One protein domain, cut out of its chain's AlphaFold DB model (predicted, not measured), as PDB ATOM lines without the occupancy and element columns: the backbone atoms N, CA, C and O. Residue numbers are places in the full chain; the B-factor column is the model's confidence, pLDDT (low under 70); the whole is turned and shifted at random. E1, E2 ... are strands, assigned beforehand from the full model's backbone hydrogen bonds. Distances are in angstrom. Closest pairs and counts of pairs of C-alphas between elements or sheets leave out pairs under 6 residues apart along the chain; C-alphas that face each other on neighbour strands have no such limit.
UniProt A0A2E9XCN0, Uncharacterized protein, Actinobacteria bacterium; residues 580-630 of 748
ATOM      1  N   GLU A 580     149.537 139.079 114.574       87.38
ATOM      2  CA  GLU A 580     150.623 138.391 115.279       87.38
ATOM      3  C   GLU A 580     151.806 139.358 115.441       87.38
ATOM      4  O   GLU A 580     152.323 139.864 114.443       87.38
ATOM      5  N   PHE A 581     152.255 139.621 116.672       84.94
ATOM      6  CA  PHE A 581     153.317 140.603 116.941       84.94
ATOM      7  C   PHE A 581     154.201 140.238 118.140       84.94
ATOM      8  O   PHE A 581     153.758 139.580 119.079       84.94
ATOM      9  N   GLY A 582     155.459 140.682 118.130       84.62
ATOM     10  CA  GLY A 582     156.310 140.743 119.322       84.62
ATOM     11  C   GLY A 582     156.050 142.042 120.084       84.62
ATOM     12  O   GLY A 582     155.935 143.090 119.454       84.62
ATOM     13  N   GLY A 583     155.939 141.992 121.411       84.19
ATOM     14  CA  GLY A 583     155.573 143.143 122.236       84.19
ATOM     15  C   GLY A 583     156.430 143.309 123.489       84.19
ATOM     16  O   GLY A 583     156.822 142.326 124.126       84.19
ATOM     17  N   PHE A 584     156.670 144.570 123.858       81.94
ATOM     18  CA  PHE A 584     157.156 144.984 125.177       81.94
ATOM     19  C   PHE A 584     156.019 145.715 125.893       81.94
ATOM     20  O   PHE A 584     155.679 146.842 125.532       81.94
ATOM     21  N   ASN A 585     155.419 145.054 126.884       78.31
ATOM     22  CA  ASN A 585     154.149 145.453 127.488       78.31
ATOM     23  C   ASN A 585     154.253 145.498 129.015       78.31
ATOM     24  O   ASN A 585     154.709 144.536 129.628       78.31
ATOM     25  N   TRP A 586     153.781 146.568 129.651       78.50
ATOM     26  CA  TRP A 586     153.632 146.611 131.109       78.50
ATOM     27  C   TRP A 586     152.232 146.146 131.509       78.50
ATOM     28  O   TRP A 586     151.235 146.753 131.126       78.50
ATOM     29  N   VAL A 587     152.151 145.068 132.292       78.44
ATOM     30  CA  VAL A 587     150.890 144.540 132.831       78.44
ATOM     31  C   VAL A 587     150.952 144.621 134.350       78.44
ATOM     32  O   VAL A 587     151.603 143.810 135.015       78.44
ATOM     33  N   GLY A 588     150.313 145.653 134.904       82.62
ATOM     34  CA  GLY A 588     150.523 146.049 136.295       82.62
ATOM     35  C   GLY A 588     151.999 146.380 136.537       82.62
ATOM     36  O   GLY A 588     152.599 147.147 135.789       82.62
ATOM     37  N   ASN A 589     152.601 145.749 137.546       78.00
ATOM     38  CA  ASN A 589     153.996 145.988 137.935       78.00
ATOM     39  C   ASN A 589     155.014 145.089 137.196       78.00
ATOM     40  O   ASN A 589     156.183 145.060 137.576       78.00
ATOM     41  N   ALA A 590     154.590 144.320 136.187       77.69
ATOM     42  CA  ALA A 590     155.453 143.390 135.460       77.69
ATOM     43  C   ALA A 590     155.667 143.830 134.006       77.69
ATOM     44  O   ALA A 590     154.706 143.969 133.246       77.69
ATOM     45  N   LEU A 591     156.935 143.964 133.604       82.44
ATOM     46  CA  LEU A 591     157.314 144.014 132.195       82.44
ATOM     47  C   LEU A 591     157.163 142.613 131.596       82.44
ATOM     48  O   LEU A 591     157.835 141.668 132.006       82.44
ATOM     49  N   GLN A 592     156.288 142.496 130.608       84.94
ATOM     50  CA  GLN A 592     156.112 141.317 129.780       84.94
ATOM     51  C   GLN A 592     156.834 141.532 128.449       84.94
ATOM     52  O   GLN A 592     156.635 142.540 127.771       84.94
ATOM     53  N   ILE A 593     157.672 140.563 128.086       86.81
ATOM     54  CA  ILE A 593     158.364 140.493 126.798       86.81
ATOM     55  C   ILE A 593     157.916 139.186 126.158       86.81
ATOM     56  O   ILE A 593     158.136 138.115 126.729       86.81
ATOM     57  N   GLY A 594     157.246 139.258 125.013       87.25
ATOM     58  CA  GLY A 594     156.596 138.082 124.450       87.25
ATOM     59  C   GLY A 594     156.019 138.290 123.063       87.25
ATOM     60  O   GLY A 594     156.048 139.380 122.498       87.25
ATOM     61  N   THR A 595     155.484 137.207 122.515       88.06
ATOM     62  CA  THR A 595     154.694 137.214 121.285       88.06
ATOM     63  C   THR A 595     153.210 137.172 121.621       88.06
ATOM     64  O   THR A 595     152.759 136.332 122.403       88.06
ATOM     65  N   HIS A 596     152.451 138.060 120.999       86.31
ATOM     66  CA  HIS A 596     151.039 138.305 121.238       86.31
ATOM     67  C   HIS A 596     150.242 138.148 119.939       86.31
ATOM     68  O   HIS A 596     150.801 138.088 118.840       86.31
ATOM     69  N   LYS A 597     148.918 138.062 120.080       87.88
ATOM     70  CA  LYS A 597     147.991 137.972 118.955       87.88
ATOM     71  C   LYS A 597     146.635 138.593 119.273       87.88
ATOM     72  O   LYS A 597     146.230 138.612 120.437       87.88
ATOM     73  N   THR A 598     145.909 138.996 118.237       85.38
ATOM     74  CA  THR A 598     144.463 139.273 118.294       85.38
ATOM     75  C   THR A 598     143.690 138.247 117.463       85.38
ATOM     76  O   THR A 598     144.260 137.580 116.595       85.38
ATOM     77  N   GLY A 599     142.408 138.064 117.795       86.75
ATOM     78  CA  GLY A 599     141.477 137.209 117.056       86.75
ATOM     79  C   GLY A 599     142.000 135.798 116.739       86.75
ATOM     80  O   GLY A 599     142.481 135.057 117.613       86.75
ATOM     81  N   SER A 600     141.891 135.435 115.465       86.94
ATOM     82  CA  SER A 600     142.225 134.134 114.878       86.94
ATOM     83  C   SER A 600     143.726 133.899 114.674       86.94
ATOM     84  O   SER A 600     144.098 132.818 114.220       86.94
ATOM     85  N   GLY A 601     144.596 134.861 115.013       83.12
ATOM     86  CA  GLY A 601     146.051 134.726 114.859       83.12
ATOM     87  C   GLY A 601     146.646 133.522 115.607       83.12
ATOM     88  O   GLY A 601     145.997 132.883 116.446       83.12
ATOM     89  N   THR A 602     147.919 133.212 115.364       83.50
ATOM     90  CA  THR A 602     148.631 132.104 116.022       83.50
ATOM     91  C   THR A 602     149.508 132.612 117.161       83.50
ATOM     92  O   THR A 602     150.302 133.533 116.991       83.50
ATOM     93  N   SER A 603     149.431 131.974 118.332       81.88
ATOM     94  CA  SER A 603     150.406 132.213 119.401       81.88
ATOM     95  C   SER A 603     151.770 131.674 118.972       81.88
ATOM     96  O   SER A 603     151.955 130.461 118.859       81.88
ATOM     97  N   ARG A 604     152.717 132.577 118.710       86.19
ATOM     98  CA  ARG A 604     154.098 132.218 118.379       86.19
ATOM     99  C   ARG A 604     154.902 131.875 119.636       86.19
ATOM    100  O   ARG A 604     154.444 132.025 120.768       86.19
ATOM    101  N   ASN A 605     156.081 131.322 119.397       89.38
ATOM    102  CA  ASN A 605     157.114 131.099 120.398       89.38
ATOM    103  C   ASN A 605     157.937 132.388 120.588       89.38
ATOM    104  O   ASN A 605     157.948 133.253 119.716       89.38
ATOM    105  N   LEU A 606     158.672 132.491 121.697       90.25
ATOM    106  CA  LEU A 606     159.735 133.485 121.851       90.25
ATOM    107  C   LEU A 606     161.085 132.762 121.867       90.25
ATOM    108  O   LEU A 606     161.310 131.855 122.669       90.25
ATOM    109  N   GLN A 607     161.987 133.161 120.974       90.38
ATOM    110  CA  GLN A 607     163.339 132.617 120.883       90.38
ATOM    111  C   GLN A 607     164.372 133.660 121.316       90.38
ATOM    112  O   GLN A 607     164.294 134.812 120.900       90.38
ATOM    113  N   PHE A 608     165.396 133.234 122.056       88.31
ATOM    114  CA  PHE A 608     166.647 133.979 122.188       88.31
ATOM    115  C   PHE A 608     167.750 133.197 121.475       88.31
ATOM    116  O   PHE A 608     168.033 132.043 121.817       88.31
ATOM    117  N   MET A 609     168.348 133.818 120.461       87.62
ATOM    118  CA  MET A 609     169.335 133.214 119.564       87.62
ATOM    119  C   MET A 609     170.726 133.820 119.783       87.62
ATOM    120  O   MET A 609     170.853 134.957 120.232       87.62
ATOM    121  N   VAL A 610     171.774 133.057 119.467       84.88
ATOM    122  CA  VAL A 610     173.166 133.532 119.416       84.88
ATOM    123  C   VAL A 610     173.773 133.023 118.114       84.88
ATOM    124  O   VAL A 610     174.007 131.818 117.974       84.88
ATOM    125  N   GLY A 611     173.982 133.934 117.159       86.00
ATOM    126  CA  GLY A 611     174.095 133.567 115.745       86.00
ATOM    127  C   GLY A 611     172.820 132.854 115.278       86.00
ATOM    128  O   GLY A 611     171.742 133.086 115.824       86.00
ATOM    129  N   ASP A 612     172.956 131.907 114.354       87.12
ATOM    130  CA  ASP A 612     171.823 131.152 113.792       87.12
ATOM    131  C   ASP A 612     171.259 130.065 114.738       87.12
ATOM    132  O   ASP A 612     170.402 129.274 114.356       87.12
ATOM    133  N   SER A 613     171.746 129.984 115.983       83.19
ATOM    134  CA  SER A 613     171.348 128.964 116.962       83.19
ATOM    135  C   SER A 613     170.454 129.533 118.062       83.19
ATOM    136  O   SER A 613     170.900 130.351 118.871       83.19
ATOM    137  N   THR A 614     169.226 129.024 118.182       88.50
ATOM    138  CA  THR A 614     168.389 129.215 119.378       88.50
ATOM    139  C   THR A 614     169.115 128.673 120.614       88.50
ATOM    140  O   THR A 614     169.589 127.540 120.615       88.50
ATOM    141  N   ARG A 615     169.204 129.469 121.685       85.50
ATOM    142  CA  ARG A 615     169.776 129.057 122.982       85.50
ATOM    143  C   ARG A 615     168.694 128.857 124.034       85.50
ATOM    144  O   ARG A 615     168.709 127.842 124.730       85.50
ATOM    145  N   LEU A 616     167.734 129.780 124.088       87.00
ATOM    146  CA  LEU A 616     166.549 129.708 124.942       87.00
ATOM    147  C   LEU A 616     165.292 129.768 124.076       87.00
ATOM    148  O   LEU A 616     165.200 130.589 123.164       87.00
ATOM    149  N   TYR A 617     164.329 128.903 124.368       88.00
ATOM    150  CA  TYR A 617     163.105 128.753 123.598       88.00
ATOM    151  C   TYR A 617     161.904 128.662 124.532       88.00
ATOM    152  O   TYR A 617     161.761 127.710 125.300       88.00
ATOM    153  N   LEU A 618     161.062 129.686 124.478       88.31
ATOM    154  CA  LEU A 618     159.870 129.845 125.293       88.31
ATOM    155  C   LEU A 618     158.639 129.540 124.444       88.31
ATOM    156  O   LEU A 618     158.437 130.101 123.366       88.31
ATOM    157  N   THR A 619     157.797 128.659 124.962       86.62
ATOM    158  CA  THR A 619     156.476 128.340 124.415       86.62
ATOM    159  C   THR A 619     155.420 128.568 125.494       86.62
ATOM    160  O   THR A 619     155.751 128.814 126.654       86.62
ATOM    161  N   SER A 620     154.139 128.458 125.146       81.94
ATOM    162  CA  SER A 620     153.038 128.626 126.104       81.94
ATOM    163  C   SER A 620     153.008 127.580 127.229       81.94
ATOM    164  O   SER A 620     152.352 127.814 128.242       81.94
ATOM    165  N   ASN A 621     153.692 126.437 127.079       82.31
ATOM    166  CA  ASN A 621     153.672 125.335 128.047       82.31
ATOM    167  C   ASN A 621     155.057 124.810 128.475       82.31
ATOM    168  O   ASN A 621     155.135 124.085 129.469       82.31
ATOM    169  N   ALA A 622     156.137 125.168 127.776       79.62
ATOM    170  CA  ALA A 622     157.489 124.686 128.052       79.62
ATOM    171  C   ALA A 622     158.568 125.764 127.854       79.62
ATOM    172  O   ALA A 622     158.488 126.599 126.948       79.62
ATOM    173  N   LEU A 623     159.613 125.674 128.680       85.81
ATOM    174  CA  LEU A 623     160.881 126.378 128.515       85.81
ATOM    175  C   LEU A 623     161.959 125.362 128.131       85.81
ATOM    176  O   LEU A 623     162.256 124.457 128.909       85.81
ATOM    177  N   THR A 624     162.550 125.530 126.951       83.88
ATOM    178  CA  THR A 624     163.585 124.644 126.412       83.88
ATOM    179  C   THR A 624     164.906 125.393 126.277       83.88
ATOM    180  O   THR A 624     164.973 126.475 125.694       83.88
ATOM    181  N   THR A 625     165.979 124.797 126.790       82.56
ATOM    182  CA  THR A 625     167.358 125.279 126.651       82.56
ATOM    183  C   THR A 625     168.126 124.337 125.731       82.56
ATOM    184  O   THR A 625     168.257 123.154 126.041       82.56
ATOM    185  N   TYR A 626     168.652 124.843 124.614       78.12
ATOM    186  CA  TYR A 626     169.395 124.036 123.629       78.12
ATOM    187  C   TYR A 626     170.893 123.890 123.952       78.12
ATOM    188  O   TYR A 626     171.645 123.259 123.214       78.12
ATOM    189  N   THR A 627     171.333 124.469 125.065       71.94
ATOM    190  CA  THR A 627     172.678 124.328 125.635       71.94
ATOM    191  C   THR A 627     172.575 124.081 127.133       71.94
ATOM    192  O   THR A 627     171.565 124.426 127.747       71.94
ATOM    193  N   ASN A 628     173.636 123.538 127.735       68.06
ATOM    194  CA  ASN A 628     173.707 123.342 129.181       68.06
ATOM    195  C   ASN A 628     173.448 124.658 129.931       68.06
ATOM    196  O   ASN A 628     174.128 125.658 129.692       68.06
ATOM    197  N   VAL A 629     172.517 124.630 130.885       68.00
ATOM    198  CA  VAL A 629     172.366 125.692 131.886       68.00
ATOM    199  C   VAL A 629     173.478 125.519 132.918       68.00
ATOM    200  O   VAL A 629     173.318 124.815 133.913       68.00
ATOM    201  N   ALA A 630     174.638 126.112 132.645       65.31
ATOM    202  CA  ALA A 630     175.740 126.154 133.596       65.31
ATOM    203  C   ALA A 630     175.494 127.289 134.610       65.31
ATOM    204  O   ALA A 630     175.397 128.446 134.190       65.31
TER     205      ALA A 630
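AT A GLANCE: This is residues 580 to 630 of the 748 residues of an uncharacterized protein of Actinobacteria bacterium (UniProt A0A2E9XCN0). A long bent hairpin, E1 and E2, stands beside a small antiparallel sheet, E3 E4 E5, a meander in which each strand is the antiparallel neighbour of the one before. The two parts are loosely joined, and the hairpin's turn, residues 586 to 591, sticks out. The printed part has 51 residues with five named strands, E1 to E5 in chain order, and no named helix: all strand, loose, radius of gyration of the C-alphas 12.8 A, spans 35 by 28 by 22 A.

HOW THE PARTS SIT: E1, residues 580 to 587, bends by 70 degrees at 584; E2, residues 590 to 598, by 77 degrees at 594. In this hairpin N 583 and O 594 are 2.8 A apart. The closest C-alphas of E2 and E3, residues 606 to 610, are Gly 594 and Leu 606, 6.1 A. E3 and E4, residues 613 to 618, form a hairpin at 155 degrees, with N 608 and O 616 2.9 A apart. E4 and E5, residues 623 to 625, form another at 160 degrees, with N 617 and O 624 2.8 A apart. E3 and E5 are apart.

IN THESE COORDINATES: E1, 18.6 A, begins at C-alpha 580 (150.623, 138.391, 115.279). E2 measures 20.8 A, E3 13.7 A, E4 14.2 A. E5, 6.8 A, ends at C-alpha 625 (167.358, 125.279, 126.651).

THE WHOLE: The C-alphas farthest apart, Gly 599 and Ala 630, are 39.6 A apart. The printed part has no cut and no long link. Residues 628 to 630 have pLDDT under 70.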